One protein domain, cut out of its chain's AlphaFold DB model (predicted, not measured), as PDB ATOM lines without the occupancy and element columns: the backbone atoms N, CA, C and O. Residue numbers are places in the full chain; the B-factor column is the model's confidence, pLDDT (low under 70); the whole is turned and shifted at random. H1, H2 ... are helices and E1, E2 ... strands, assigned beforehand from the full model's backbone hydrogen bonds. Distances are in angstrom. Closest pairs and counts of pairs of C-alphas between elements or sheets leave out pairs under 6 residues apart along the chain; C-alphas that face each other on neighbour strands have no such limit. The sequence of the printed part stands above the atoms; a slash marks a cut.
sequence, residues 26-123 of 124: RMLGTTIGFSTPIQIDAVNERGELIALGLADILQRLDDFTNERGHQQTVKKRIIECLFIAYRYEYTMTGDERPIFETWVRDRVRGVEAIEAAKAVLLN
ATOM      1  N   ARG A  26     -44.407  23.158 -28.001       83.62
ATOM      2  CA  ARG A  26     -44.720  22.164 -26.982       83.62
ATOM      3  C   ARG A  26     -45.998  21.445 -27.370       83.62
ATOM      4  O   ARG A  26     -47.056  22.061 -27.422       83.62
ATOM      5  N   MET A  27     -45.918  20.142 -27.613       78.44
ATOM      6  CA  MET A  27     -47.127  19.350 -27.837       78.44
ATOM      7  C   MET A  27     -47.975  19.276 -26.569       78.44
ATOM      8  O   MET A  27     -47.438  19.087 -25.474       78.44
ATOM      9  N   LEU A  28     -49.293  19.383 -26.732       69.31
ATOM     10  CA  LEU A  28     -50.244  19.138 -25.657       69.31
ATOM     11  C   LEU A  28     -50.623  17.653 -25.626       69.31
ATOM     12  O   LEU A  28     -51.091  17.100 -26.615       69.31
ATOM     13  N   GLY A  29     -50.427  17.011 -24.473       62.19
ATOM     14  CA  GLY A  29     -50.769  15.604 -24.258       62.19
ATOM     15  C   GLY A  29     -49.608  14.617 -24.438       62.19
ATOM     16  O   GLY A  29     -48.519  14.936 -24.912       62.19
ATOM     17  N   THR A  30     -49.840  13.381 -23.994       56.03
ATOM     18  CA  THR A  30     -48.847  12.290 -23.986       56.03
ATOM     19  C   THR A  30     -48.975  11.335 -25.175       56.03
ATOM     20  O   THR A  30     -48.030  10.585 -25.459       56.03
ATOM     21  N   THR A  31     -50.109  11.386 -25.879       59.03
ATOM     22  CA  THR A  31     -50.458  10.524 -27.012       59.03
ATOM     23  C   THR A  31     -50.545  11.366 -28.278       59.03
ATOM     24  O   THR A  31     -51.329  12.308 -28.337       59.03
ATOM     25  N   ILE A  32     -49.748  11.024 -29.295       66.62
ATOM     26  CA  ILE A  32     -49.833  11.652 -30.617       66.62
ATOM     27  C   ILE A  32     -50.896  10.894 -31.411       66.62
ATOM     28  O   ILE A  32     -50.639   9.795 -31.902       66.62
ATOM     29  N   GLY A  33     -52.097  11.456 -31.477       65.56
ATOM     30  CA  GLY A  33     -53.152  11.021 -32.386       65.56
ATOM     31  C   GLY A  33     -53.392  12.114 -33.416       65.56
ATOM     32  O   GLY A  33     -53.402  13.287 -33.055       65.56
ATOM     33  N   PHE A  34     -53.563  11.738 -34.679       76.06
ATOM     34  CA  PHE A  34     -53.965  12.680 -35.717       76.06
ATOM     35  C   PHE A  34     -55.467  12.601 -35.946       76.06
ATOM     36  O   PHE A  34     -56.046  11.512 -35.937       76.06
ATOM     37  N   SER A  35     -56.086  13.758 -36.158       78.31
ATOM     38  CA  SER A  35     -57.396  13.852 -36.796       78.31
ATOM     39  C   SER A  35     -57.294  13.575 -38.302       78.31
ATOM     40  O   SER A  35     -56.194  13.458 -38.840       78.31
ATOM     41  N   THR A  36     -58.445  13.509 -38.975       80.00
ATOM     42  CA  THR A  36     -58.543  13.583 -40.441       80.00
ATOM     43  C   THR A  36     -59.271  14.888 -40.793       80.00
ATOM     44  O   THR A  36     -60.451  15.003 -40.446       80.00
ATOM     45  N   PRO A  37     -58.627  15.876 -41.445       84.62
ATOM     46  CA  PRO A  37     -57.227  15.903 -41.900       84.62
ATOM     47  C   PRO A  37     -56.214  15.915 -40.744       84.62
ATOM     48  O   PRO A  37     -56.582  16.191 -39.595       84.62
ATOM     49  N   ILE A  38     -54.948  15.615 -41.051       88.06
ATOM     50  CA  ILE A  38     -53.855  15.541 -40.078       88.06
ATOM     51  C   ILE A  38     -53.665  16.908 -39.421       88.06
ATOM     52  O   ILE A  38     -53.263  17.879 -40.064       88.06
ATOM     53  N   GLN A  39     -53.889  16.951 -38.109       87.94
ATOM     54  CA  GLN A  39     -53.670  18.132 -37.286       87.94
ATOM     55  C   GLN A  39     -53.024  17.751 -35.952       87.94
ATOM     56  O   GLN A  39     -53.314  16.694 -35.384       87.94
ATOM     57  N   ILE A  40     -52.156  18.629 -35.447       86.25
ATOM     58  CA  ILE A  40     -51.641  18.601 -34.075       86.25
ATOM     59  C   ILE A  40     -51.905  19.958 -33.436       86.25
ATOM     60  O   ILE A  40     -51.536  20.991 -33.996       86.25
ATOM     61  N   ASP A  41     -52.449  19.940 -32.225       86.69
ATOM     62  CA  ASP A  41     -52.500  21.123 -31.377       86.69
ATOM     63  C   ASP A  41     -51.218  21.216 -30.532       86.69
ATOM     64  O   ASP A  41     -50.810  20.273 -29.841       86.69
ATOM     65  N   ALA A  42     -50.559  22.368 -30.588       87.31
ATOM     66  CA  ALA A  42     -49.332  22.657 -29.857       87.31
ATOM     67  C   ALA A  42     -49.404  24.031 -29.190       87.31
ATOM     68  O   ALA A  42     -50.226  24.873 -29.531       87.31
ATOM     69  N   VAL A  43     -48.520  24.265 -28.231       87.75
ATOM     70  CA  VAL A  43     -48.348  25.555 -27.568       87.75
ATOM     71  C   VAL A  43     -46.999  26.132 -27.956       87.75
ATOM     72  O   VAL A  43     -45.983  25.447 -27.851       87.75
ATOM     73  N   ASN A  44     -46.975  27.379 -28.412       87.69
ATOM     74  CA  ASN A  44     -45.719  28.072 -28.693       87.69
ATOM     75  C   ASN A  44     -45.053  28.602 -27.409       87.69
ATOM     76  O   ASN A  44     -45.588  28.499 -26.305       87.69
ATOM     77  N   GLU A  45     -43.886  29.229 -27.549       84.31
ATOM     78  CA  GLU A  45     -43.139  29.809 -26.421       84.31
ATOM     79  C   GLU A  45     -43.893  30.924 -25.674       84.31
ATOM     80  O   GLU A  45     -43.584  31.204 -24.517       84.31
ATOM     81  N   ARG A  46     -44.903  31.541 -26.302       85.44
ATOM     82  CA  ARG A  46     -45.753  32.577 -25.693       85.44
ATOM     83  C   ARG A  46     -46.923  31.999 -24.897       85.44
ATOM     84  O   ARG A  46     -47.657  32.756 -24.270       85.44
ATOM     85  N   GLY A  47     -47.099  30.677 -24.901       83.94
ATOM     86  CA  GLY A  47     -48.240  30.023 -24.264       83.94
ATOM     87  C   GLY A  47     -49.503  29.998 -25.131       83.94
ATOM     88  O   GLY A  47     -50.560  29.623 -24.632       83.94
ATOM     89  N   GLU A  48     -49.412  30.376 -26.408       87.62
ATOM     90  CA  GLU A  48     -50.552  30.414 -27.326       87.62
ATOM     91  C   GLU A  48     -50.789  29.035 -27.942       87.62
ATOM     92  O   GLU A  48     -49.844  28.368 -28.373       87.62
ATOM     93  N   LEU A  49     -52.057  28.626 -28.004       86.19
ATOM     94  CA  LEU A  49     -52.482  27.412 -28.690       86.19
ATOM     95  C   LEU A  49     -52.432  27.626 -30.208       86.19
ATOM     96  O   LEU A  49     -53.024  28.573 -30.723       86.19
ATOM     97  N   ILE A  50     -51.757  26.725 -30.915       88.62
ATOM     98  CA  ILE A  50     -51.637  26.710 -32.370       88.62
ATOM     99  C   ILE A  50     -52.072  25.338 -32.879       88.62
ATOM    100  O   ILE A  50     -51.539  24.317 -32.448       88.62
ATOM    101  N   ALA A  51     -53.003  25.336 -33.828       87.31
ATOM    102  CA  ALA A  51     -53.344  24.171 -34.631       87.31
ATOM    103  C   ALA A  51     -52.430  24.123 -35.863       87.31
ATOM    104  O   ALA A  51     -52.339  25.105 -36.600       87.31
ATOM    105  N   LEU A  52     -51.744  23.001 -36.075       88.75
ATOM    106  CA  LEU A  52     -50.803  22.811 -37.181       88.75
ATOM    107  C   LEU A  52     -51.295  21.691 -38.091       88.75
ATOM    108  O   LEU A  52     -51.542  20.586 -37.607       88.75
ATOM    109  N   GLY A  53     -51.411  21.968 -39.390       90.19
ATOM    110  CA  GLY A  53     -51.717  20.955 -40.402       90.19
ATOM    111  C   GLY A  53     -50.478  20.152 -40.809       90.19
ATOM    112  O   GLY A  53     -49.358  20.473 -40.406       90.19
ATOM    113  N   LEU A  54     -50.650  19.124 -41.651       91.62
ATOM    114  CA  LEU A  54     -49.550  18.246 -42.083       91.62
ATOM    115  C   LEU A  54     -48.310  19.006 -42.580       91.62
ATOM    116  O   LEU A  54     -47.198  18.704 -42.154       91.62
ATOM    117  N   ALA A  55     -48.482  19.980 -43.477       90.62
ATOM    118  CA  ALA A  55     -47.358  20.712 -44.058       90.62
ATOM    119  C   ALA A  55     -46.549  21.467 -42.989       90.62
ATOM    120  O   ALA A  55     -45.319  21.367 -42.964       90.62
ATOM    121  N   ASP A  56     -47.233  22.145 -42.066       91.31
ATOM    122  CA  ASP A  56     -46.593  22.879 -40.972       91.31
ATOM    123  C   ASP A  56     -45.890  21.926 -40.003       91.31
ATOM    124  O   ASP A  56     -44.759  22.178 -39.585       91.31
ATOM    125  N   ILE A  57     -46.527  20.791 -39.687       90.94
ATOM    126  CA  ILE A  57     -45.929  19.739 -38.859       90.94
ATOM    127  C   ILE A  57     -44.610  19.273 -39.484       90.94
ATOM    128  O   ILE A  57     -43.594  19.228 -38.795       90.94
ATOM    129  N   LEU A  58     -44.603  18.958 -40.783       91.88
ATOM    130  CA  LEU A  58     -43.433  18.442 -41.501       91.88
ATOM    131  C   LEU A  58     -42.279  19.450 -41.588       91.88
ATOM    132  O   LEU A  58     -41.109  19.050 -41.530       91.88
ATOM    133  N   GLN A  59     -42.589  20.743 -41.717       90.44
ATOM    134  CA  GLN A  59     -41.593  21.819 -41.715       90.44
ATOM    135  C   GLN A  59     -40.987  22.038 -40.328       90.44
ATOM    136  O   GLN A  59     -39.796  22.319 -40.217       90.44
ATOM    137  N   ARG A  60     -41.788  21.850 -39.276       88.56
ATOM    138  CA  ARG A  60     -41.431  22.176 -37.890       88.56
ATOM    139  C   ARG A  60     -41.160  20.955 -37.021       88.56
ATOM    140  O   ARG A  60     -41.159  21.053 -35.799       88.56
ATOM    141  N   LEU A  61     -40.914  19.795 -37.632       87.88
ATOM    142  CA  LEU A  61     -40.680  18.523 -36.938       87.88
ATOM    143  C   LEU A  61     -39.603  18.614 -35.851       87.88
ATOM    144  O   LEU A  61     -39.725  17.972 -34.807       87.88
ATOM    145  N   ASP A  62     -38.553  19.396 -36.103       87.06
ATOM    146  CA  ASP A  62     -37.468  19.595 -35.152       87.06
ATOM    147  C   ASP A  62     -37.842  20.603 -34.047       87.06
ATOM    148  O   ASP A  62     -37.267  20.542 -32.971       87.06
ATOM    149  N   ASP A  63     -38.853  21.455 -34.211       87.94
ATOM    150  CA  ASP A  63     -39.238  22.438 -33.185       87.94
ATOM    151  C   ASP A  63     -40.046  21.816 -32.036       87.94
ATOM    152  O   ASP A  63     -40.188  22.422 -30.970       87.94
ATOM    153  N   PHE A  64     -40.598  20.615 -32.234       86.12
ATOM    154  CA  PHE A  64     -41.479  19.975 -31.262       86.12
ATOM    155  C   PHE A  64     -40.733  19.398 -30.055       86.12
ATOM    156  O   PHE A  64     -39.788  18.615 -30.152       86.12
ATOM    157  N   THR A  65     -41.257  19.706 -28.875       81.88
ATOM    158  CA  THR A  65     -40.807  19.214 -27.574       81.88
ATOM    159  C   THR A  65     -41.998  18.711 -26.759       81.88
ATOM    160  O   THR A  65     -43.143  19.117 -26.972       81.88
ATOM    161  N   ASN A  66     -41.747  17.786 -25.831       74.50
ATOM    162  CA  ASN A  66     -42.741  17.367 -24.844       74.50
ATOM    163  C   ASN A  66     -42.549  18.153 -23.543       74.50
ATOM    164  O   ASN A  66     -41.528  18.809 -23.339       74.50
ATOM    165  N   GLU A  67     -43.493  18.017 -22.616       63.34
ATOM    166  CA  GLU A  67     -43.408  18.626 -21.280       63.34
ATOM    167  C   GLU A  67     -42.159  18.208 -20.483       63.34
ATOM    168  O   GLU A  67     -41.775  18.889 -19.537       63.34
ATOM    169  N   ARG A  68     -41.495  17.109 -20.869       63.94
ATOM    170  CA  ARG A  68     -40.265  16.606 -20.237       63.94
ATOM    171  C   ARG A  68     -38.978  17.065 -20.941       63.94
ATOM    172  O   ARG A  68     -37.905  16.593 -20.586       63.94
ATOM    173  N   GLY A  69     -39.066  17.956 -21.932       60.06
ATOM    174  CA  GLY A  69     -37.909  18.555 -22.608       60.06
ATOM    175  C   GLY A  69     -37.166  17.652 -23.605       60.06
ATOM    176  O   GLY A  69     -36.079  18.014 -24.048       60.06
ATOM    177  N   HIS A  70     -37.714  16.495 -23.997       62.03
ATOM    178  CA  HIS A  70     -37.044  15.545 -24.900       62.03
ATOM    179  C   HIS A  70     -37.525  15.670 -26.360       62.03
ATOM    180  O   HIS A  70     -38.411  14.937 -26.806       62.03
ATOM    181  N   GLN A  71     -36.893  16.560 -27.128       66.00
ATOM    182  CA  GLN A  71     -37.177  16.833 -28.550       66.00
ATOM    183  C   GLN A  71     -37.096  15.582 -29.452       66.00
ATOM    184  O   GLN A  71     -38.043  15.260 -30.169       66.00
ATOM    185  N   GLN A  72     -36.009  14.801 -29.352       63.50
ATOM    186  CA  GLN A  72     -35.791  13.627 -30.215       63.50
ATOM    187  C   GLN A  72     -36.899  12.571 -30.092       63.50
ATOM    188  O   GLN A  72     -37.225  11.893 -31.065       63.50
ATOM    189  N   THR A  73     -37.509  12.438 -28.911       79.31
ATOM    190  CA  THR A  73     -38.590  11.462 -28.709       79.31
ATOM    191  C   THR A  73     -39.899  11.885 -29.361       79.31
ATOM    192  O   THR A  73     -40.668  11.023 -29.780       79.31
ATOM    193  N   VAL A  74     -40.151  13.190 -29.481       84.12
ATOM    194  CA  VAL A  74     -41.386  13.703 -30.080       84.12
ATOM    195  C   VAL A  74     -41.322  13.603 -31.593       84.12
ATOM    196  O   VAL A  74     -42.216  13.008 -32.188       84.12
ATOM    197  N   LYS A  75     -40.221  14.057 -32.203       87.81
ATOM    198  CA  LYS A  75     -39.978  13.922 -33.646       87.81
ATOM    199  C   LYS A  75     -40.184  12.484 -34.129       87.81
ATOM    200  O   LYS A  75     -40.942  12.252 -35.066       87.81
ATOM    201  N   LYS A  76     -39.554  11.508 -33.460       88.06
ATOM    202  CA  LYS A  76     -39.678  10.085 -33.821       88.06
ATOM    203  C   LYS A  76     -41.122   9.597 -33.746       88.06
ATOM    204  O   LYS A  76     -41.584   8.956 -34.682       88.06
ATOM    205  N   ARG A  77     -41.854   9.962 -32.688       86.38
ATOM    206  CA  ARG A  77     -43.270   9.601 -32.542       86.38
ATOM    207  C   ARG A  77     -44.148  10.226 -33.625       86.38
ATOM    208  O   ARG A  77     -44.994   9.530 -34.167       86.38
ATOM    209  N   ILE A  78     -43.941  11.502 -33.972       89.19
ATOM    210  CA  ILE A  78     -44.689  12.151 -35.063       89.19
ATOM    211  C   ILE A  78     -44.444  11.394 -36.372       89.19
ATOM    212  O   ILE A  78     -45.399  11.029 -37.051       89.19
ATOM    213  N   ILE A  79     -43.182  11.090 -36.693       91.38
ATOM    214  CA  ILE A  79     -42.826  10.319 -37.892       91.38
ATOM    215  C   ILE A  79     -43.503   8.942 -37.870       91.38
ATOM    216  O   ILE A  79     -44.125   8.552 -38.854       91.38
ATOM    217  N   GLU A  80     -43.439   8.206 -36.756       89.06
ATOM    218  CA  GLU A  80     -44.111   6.908 -36.619       89.06
ATOM    219  C   GLU A  80     -45.614   7.002 -36.875       89.06
ATOM    220  O   GLU A  80     -46.141   6.205 -37.655       89.06
ATOM    221  N   CYS A  81     -46.283   7.983 -36.269       87.56
ATOM    222  CA  CYS A  81     -47.706   8.216 -36.468       87.56
ATOM    223  C   CYS A  81     -48.024   8.565 -37.926       87.56
ATOM    224  O   CYS A  81     -49.042   8.109 -38.438       87.56
ATOM    225  N   LEU A  82     -47.169   9.326 -38.619       90.56
ATOM    226  CA  LEU A  82     -47.409   9.717 -40.014       90.56
ATOM    227  C   LEU A  82     -47.299   8.514 -40.951       90.56
ATOM    228  O   LEU A  82     -48.134   8.346 -41.834       90.56
ATOM    229  N   PHE A  83     -46.335   7.625 -40.707       91.12
ATOM    230  CA  PHE A  83     -46.231   6.358 -41.434       91.12
ATOM    231  C   PHE A  83     -47.418   5.426 -41.167       91.12
ATOM    232  O   PHE A  83     -47.878   4.744 -42.078       91.12
ATOM    233  N   ILE A  84     -47.937   5.402 -39.936       87.50
ATOM    234  CA  ILE A  84     -49.167   4.667 -39.605       87.50
ATOM    235  C   ILE A  84     -50.354   5.272 -40.372       87.50
ATOM    236  O   ILE A  84     -51.057   4.540 -41.063       87.50
ATOM    237  N   ALA A  85     -50.540   6.592 -40.315       87.31
ATOM    238  CA  ALA A  85     -51.610   7.295 -41.026       87.31
ATOM    239  C   ALA A  85     -51.560   7.057 -42.544       87.31
ATOM    240  O   ALA A  85     -52.584   6.771 -43.159       87.31
ATOM    241  N   TYR A  86     -50.359   7.105 -43.125       87.88
ATOM    242  CA  TYR A  86     -50.118   6.811 -44.535       87.88
ATOM    243  C   TYR A  86     -50.471   5.360 -44.894       87.88
ATOM    244  O   TYR A  86     -51.146   5.113 -45.889       87.88
ATOM    245  N   ARG A  87     -50.046   4.391 -44.072       86.62
ATOM    246  CA  ARG A  87     -50.267   2.959 -44.321       86.62
ATOM    247  C   ARG A  87     -51.731   2.552 -44.211       86.62
ATOM    248  O   ARG A  87     -52.171   1.672 -44.946       86.62
ATOM    249  N   TYR A  88     -52.449   3.113 -43.244       81.62
ATOM    250  CA  TYR A  88     -53.826   2.717 -42.974       81.62
ATOM    251  C   TYR A  88     -54.852   3.558 -43.734       81.62
ATOM    252  O   TYR A  88     -56.025   3.255 -43.606       81.62
ATOM    253  N   GLU A  89     -54.450   4.557 -44.528       66.06
ATOM    254  CA  GLU A  89     -55.280   5.361 -45.457       66.06
ATOM    255  C   GLU A  89     -56.519   6.075 -44.862       66.06
ATOM    256  O   GLU A  89     -57.131   6.899 -45.532       66.06
ATOM    257  N   TYR A  90     -56.882   5.837 -43.597       65.94
ATOM    258  CA  TYR A  90     -58.056   6.432 -42.945       65.94
ATOM    259  C   TYR A  90     -57.781   7.805 -42.316       65.94
ATOM    260  O   TYR A  90     -58.718   8.508 -41.935       65.94
ATOM    261  N   THR A  91     -56.508   8.182 -42.158       73.00
ATOM    262  CA  THR A  91     -56.111   9.392 -41.412       73.00
ATOM    263  C   THR A  91     -55.485  10.480 -42.275       73.00
ATOM    264  O   THR A  91     -55.472  11.635 -41.872       73.00
ATOM    265  N   MET A  92     -54.990  10.131 -43.464       85.94
ATOM    266  CA  MET A  92     -54.344  11.064 -44.383       85.94
ATOM    267  C   MET A  92     -55.226  11.248 -45.616       85.94
ATOM    268  O   MET A  92     -55.592  10.276 -46.276       85.94
ATOM    269  N   THR A  93     -55.594  12.489 -45.913       86.31
ATOM    270  CA  THR A  93     -56.424  12.814 -47.078       86.31
ATOM    271  C   THR A  93     -55.654  12.637 -48.391       86.31
ATOM    272  O   THR A  93     -54.422  12.565 -48.414       86.31
ATOM    273  N   GLY A  94     -56.382  12.593 -49.513       85.94
ATOM    274  CA  GLY A  94     -55.786  12.494 -50.850       85.94
ATOM    275  C   GLY A  94     -54.831  13.644 -51.189       85.94
ATOM    276  O   GLY A  94     -53.860  13.417 -51.903       85.94
ATOM    277  N   ASP A  95     -55.056  14.834 -50.625       88.38
ATOM    278  CA  ASP A  95     -54.199  16.012 -50.812       88.38
ATOM    279  C   ASP A  95     -52.970  15.997 -49.888       88.38
ATOM    280  O   ASP A  95     -51.902  16.496 -50.234       88.38
ATOM    281  N   GLU A  96     -53.085  15.374 -48.716       91.31
ATOM    282  CA  GLU A  96     -51.997  15.244 -47.742       91.31
ATOM    283  C   GLU A  96     -50.985  14.160 -48.114       91.31
ATOM    284  O   GLU A  96     -49.785  14.302 -47.866       91.31
ATOM    285  N   ARG A  97     -51.456  13.083 -48.744       89.88
ATOM    286  CA  ARG A  97     -50.613  11.971 -49.188       89.88
ATOM    287  C   ARG A  97     -49.433  12.411 -50.071       89.88
ATOM    288  O   ARG A  97     -48.299  12.092 -49.710       89.88
ATOM    289  N   PRO A  98     -49.621  13.188 -51.158       91.19
ATOM    290  CA  PRO A  98     -48.506  13.649 -51.983       91.19
ATOM    291  C   PRO A  98     -47.570  14.612 -51.239       91.19
ATOM    292  O   PRO A  98     -46.370  14.623 -51.523       91.19
ATOM    293  N   ILE A  99     -48.073  15.389 -50.269       93.12
ATOM    294  CA  ILE A  99     -47.240  16.259 -49.420       93.12
ATOM    295  C   ILE A  99     -46.286  15.400 -48.585       93.12
ATOM    296  O   ILE A  99     -45.077  15.647 -48.571       93.12
ATOM    297  N   PHE A 100     -46.812  14.362 -47.930       92.38
ATOM    298  CA  PHE A 100     -46.005  13.442 -47.137       92.38
ATOM    299  C   PHE A 100     -44.989  12.681 -47.998       92.38
ATOM    300  O   PHE A 100     -43.805  12.653 -47.665       92.38
ATOM    301  N   GLU A 101     -45.413  12.113 -49.129       91.38
ATOM    302  CA  GLU A 101     -44.527  11.375 -50.041       91.38
ATOM    303  C   GLU A 101     -43.380  12.239 -50.575       91.38
ATOM    304  O   GLU A 101     -42.230  11.791 -50.616       91.38
ATOM    305  N   THR A 102     -43.678  13.484 -50.957       91.69
ATOM    306  CA  THR A 102     -42.668  14.443 -51.428       91.69
ATOM    307  C   THR A 102     -41.661  14.738 -50.324       91.69
ATOM    308  O   THR A 102     -40.457  14.595 -50.531       91.69
ATOM    309  N   TRP A 103     -42.146  15.039 -49.117       92.94
ATOM    310  CA  TRP A 103     -41.282  15.301 -47.971       92.94
ATOM    311  C   TRP A 103     -40.376  14.105 -47.623       92.94
ATOM    312  O   TRP A 103     -39.188  14.293 -47.347       92.94
ATOM    313  N   VAL A 104     -40.895  12.871 -47.673       92.00
ATOM    314  CA  VAL A 104     -40.089  11.658 -47.441       92.00
ATOM    315  C   VAL A 104     -38.997  11.524 -48.507       92.00
ATOM    316  O   VAL A 104     -37.832  11.291 -48.171       92.00
ATOM    317  N   ARG A 105     -39.352  11.694 -49.786       89.81
ATOM    318  CA  ARG A 105     -38.420  11.571 -50.917       89.81
ATOM    319  C   ARG A 105     -37.273  12.579 -50.829       89.81
ATOM    320  O   ARG A 105     -36.122  12.209 -51.068       89.81
ATOM    321  N   ASP A 106     -37.572  13.814 -50.441       89.94
ATOM    322  CA  ASP A 106     -36.577  14.881 -50.320       89.94
ATOM    323  C   ASP A 106     -35.539  14.596 -49.225       89.94
ATOM    324  O   ASP A 106     -34.364  14.955 -49.364       89.94
ATOM    325  N   ARG A 107     -35.950  13.916 -48.145       88.25
ATOM    326  CA  ARG A 107     -35.082  13.616 -46.995       88.25
ATOM    327  C   ARG A 107     -34.322  12.300 -47.099       88.25
ATOM    328  O   ARG A 107     -33.236  12.198 -46.537       88.25
ATOM    329  N   VAL A 108     -34.845  11.310 -47.816       87.19
ATOM    330  CA  VAL A 108     -34.264   9.957 -47.875       87.19
ATOM    331  C   VAL A 108     -33.720   9.633 -49.270       87.19
ATOM    332  O   VAL A 108     -33.955   8.558 -49.816       87.19
ATOM    333  N   ARG A 109     -32.999  10.585 -49.875       79.00
ATOM    334  CA  ARG A 109     -32.449  10.485 -51.242       79.00
ATOM    335  C   ARG A 109     -31.960   9.069 -51.583       79.00
ATOM    336  O   ARG A 109     -31.079   8.538 -50.914       79.00
ATOM    337  N   GLY A 110     -32.502   8.490 -52.655       74.19
ATOM    338  CA  GLY A 110     -32.094   7.172 -53.159       74.19
ATOM    339  C   GLY A 110     -32.823   5.973 -52.545       74.19
ATOM    340  O   GLY A 110     -32.485   4.841 -52.880       74.19
ATOM    341  N   VAL A 111     -33.823   6.184 -51.682       77.44
ATOM    342  CA  VAL A 111     -34.706   5.111 -51.201       77.44
ATOM    343  C   VAL A 111     -36.008   5.097 -51.999       77.44
ATOM    344  O   VAL A 111     -36.789   6.043 -51.949       77.44
ATOM    345  N   GLU A 112     -36.246   4.004 -52.724       71.00
ATOM    346  CA  GLU A 112     -37.438   3.838 -53.573       71.00
ATOM    347  C   GLU A 112     -38.677   3.390 -52.784       71.00
ATOM    348  O   GLU A 112     -39.803   3.737 -53.134       71.00
ATOM    349  N   ALA A 113     -38.486   2.641 -51.693       80.38
ATOM    350  CA  ALA A 113     -39.580   2.126 -50.875       80.38
ATOM    351  C   ALA A 113     -39.850   3.029 -49.663       80.38
ATOM    352  O   ALA A 113     -39.011   3.147 -48.768       80.38
ATOM    353  N   ILE A 114     -41.056   3.602 -49.581       78.94
ATOM    354  CA  ILE A 114     -41.439   4.513 -48.488       78.94
ATOM    355  C   ILE A 114     -41.300   3.850 -47.103       78.94
ATOM    356  O   ILE A 114     -40.794   4.464 -46.168       78.94
ATOM    357  N   GLU A 115     -41.615   2.558 -46.980       76.50
ATOM    358  CA  GLU A 115     -41.448   1.800 -45.729       76.50
ATOM    359  C   GLU A 115     -39.978   1.700 -45.285       76.50
ATOM    360  O   GLU A 115     -39.686   1.747 -44.091       76.50
ATOM    361  N   ALA A 116     -39.030   1.629 -46.227       82.94
ATOM    362  CA  ALA A 116     -37.601   1.665 -45.913       82.94
ATOM    363  C   ALA A 116     -37.148   3.078 -45.507       82.94
ATOM    364  O   ALA A 116     -36.254   3.232 -44.670       82.94
ATOM    365  N   ALA A 117     -37.806   4.114 -46.033       87.94
ATOM    366  CA  ALA A 117     -37.517   5.502 -45.702       87.94
ATOM    367  C   ALA A 117     -37.836   5.838 -44.238       87.94
ATOM    368  O   ALA A 117     -37.124   6.631 -43.619       87.94
ATOM    369  N   LYS A 118     -38.826   5.159 -43.639       88.88
ATOM    370  CA  LYS A 118     -39.133   5.265 -42.205       88.88
ATOM    371  C   LYS A 118     -37.904   5.013 -41.334       88.88
ATOM    372  O   LYS A 118     -37.614   5.803 -40.440       88.88
ATOM    373  N   ALA A 119     -37.175   3.927 -41.589       86.00
ATOM    374  CA  ALA A 119     -36.016   3.557 -40.780       86.00
ATOM    375  C   ALA A 119     -34.902   4.608 -40.858       86.00
ATOM    376  O   ALA A 119     -34.246   4.882 -39.856       86.00
ATOM    377  N   VAL A 120     -34.709   5.233 -42.021       86.88
ATOM    378  CA  VAL A 120     -33.725   6.310 -42.183       86.88
ATOM    379  C   VAL A 120     -34.155   7.555 -41.406       86.88
ATOM    380  O   VAL A 120     -33.373   8.078 -40.617       86.88
ATOM    381  N   LEU A 121     -35.415   7.978 -41.546       88.81
ATOM    382  CA  LEU A 121     -35.959   9.171 -40.879       88.81
ATOM    383  C   LEU A 121     -36.006   9.057 -39.350       88.81
ATOM    384  O   LEU A 121     -35.905  10.060 -38.650       88.81
ATOM    385  N   LEU A 122     -36.166   7.846 -38.812       87.06
ATOM    386  CA  LEU A 122     -36.143   7.612 -37.363       87.06
ATOM    387  C   LEU A 122     -34.726   7.586 -36.770       87.06
ATOM    388  O   LEU A 122     -34.574   7.687 -35.546       87.06
ATOM    389  N   ASN A 123     -33.704   7.447 -37.617       83.19
ATOM    390  CA  ASN A 123     -32.295   7.399 -37.228       83.19
ATOM    391  C   ASN A 123     -31.523   8.690 -37.561       83.19
ATOM    392  O   ASN A 123     -30.351   8.783 -37.200       83.19
TER     393      ASN A 123
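This is residues 26 to 123 of the 124 residues of an uncharacterized protein of Bordetella hinzii (UniProt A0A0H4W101). A two-stranded hairpin, E1 and E2, makes one end of the domain, and four helices make most of the other part: short H1 follows E2 with no residue between them, turns sharply off its direction and lies side by side with H3, while long H2 lies side by side with H4, and H3 stands steeply to both H2 and H4; residues 26 to 38, before E1, are a long stretch with no named element. The printed part has 98 residues, with two named strands and four named helices in the order E1, E2, H1, H2, H3, H4; the sheet, E1 - E2, is antiparallel. The class is mostly helix. The whole is compact, with a radius of gyration of the C-alphas of 13.2 A and spans of 40 by 27 by 19 A.

E1, residues 39 to 43, begins at C-alpha 39 (-53.670, 18.132, -37.286) and is 13.3 A long. E2 is residues 49 to 53, 13.4 A. H1 is residues 54 to 59. The longest helix, H2, residues 71 to 88, measures 26.2 A from C-alpha 71 (-37.177, 16.833, -28.550) to C-alpha 88. H3, residues 96 to 107, is 17.0 A long. H4, residues 114 to 123, is 14.8 A long and ends at C-alpha 123 (-32.295, 7.399, -37.228).

The hairpin of E1 and E2 is antiparallel, with 152 degrees between directions; N 42 and O 50 are 2.9 A apart and N 50 and O 42 are 2.8 A apart, both within hydrogen-bond range. The closest C-alphas of E1 and H1, those of Gln 39 and Leu 54, are 6.3 A apart. H1 and H3 touch at a shallow tilt of 19 degrees, the same way; their closest C-alphas, Leu 54 and Glu 96, are 6.9 A apart. H1 and H2 are near each other, with 8 pairs of C-alphas within 10 A. H2, with residues 76 to 83 alone, touches H4 at a shallow tilt of 9 degrees, opposite ways; the closest C-alphas, Lys 76 and Leu 122, are 5.6 A apart. H3 and H4 touch at a steep tilt of 57 degrees, the closest C-alphas being Val 104 and Ala 117, 6.9 A. H2 and H3 are close but not clearly touching, C-alphas 86 and 97 being 7.0 A apart. The helix packing is mostly aligned, but only just: 2 of 3 touching pairs are at a shallow tilt. The strands are apart from H2, H3 and H4. In H1, H2 and H3 every O i to N i+4 pair is within hydrogen-bond range; in H4 4 of 6 are.

The two C-alphas farthest apart, Arg 46 and Glu 112, are 40.9 A apart. The printed part has no cut. The link from H1 to H2, 11 residues, is long. Residues 26 to 38 hold no named element. The mean pLDDT of the printed part is 83.0; it is under 70 at residues 28 to 33, 67 to 72, of which 71 to 72 belong to H2, and 89 to 90.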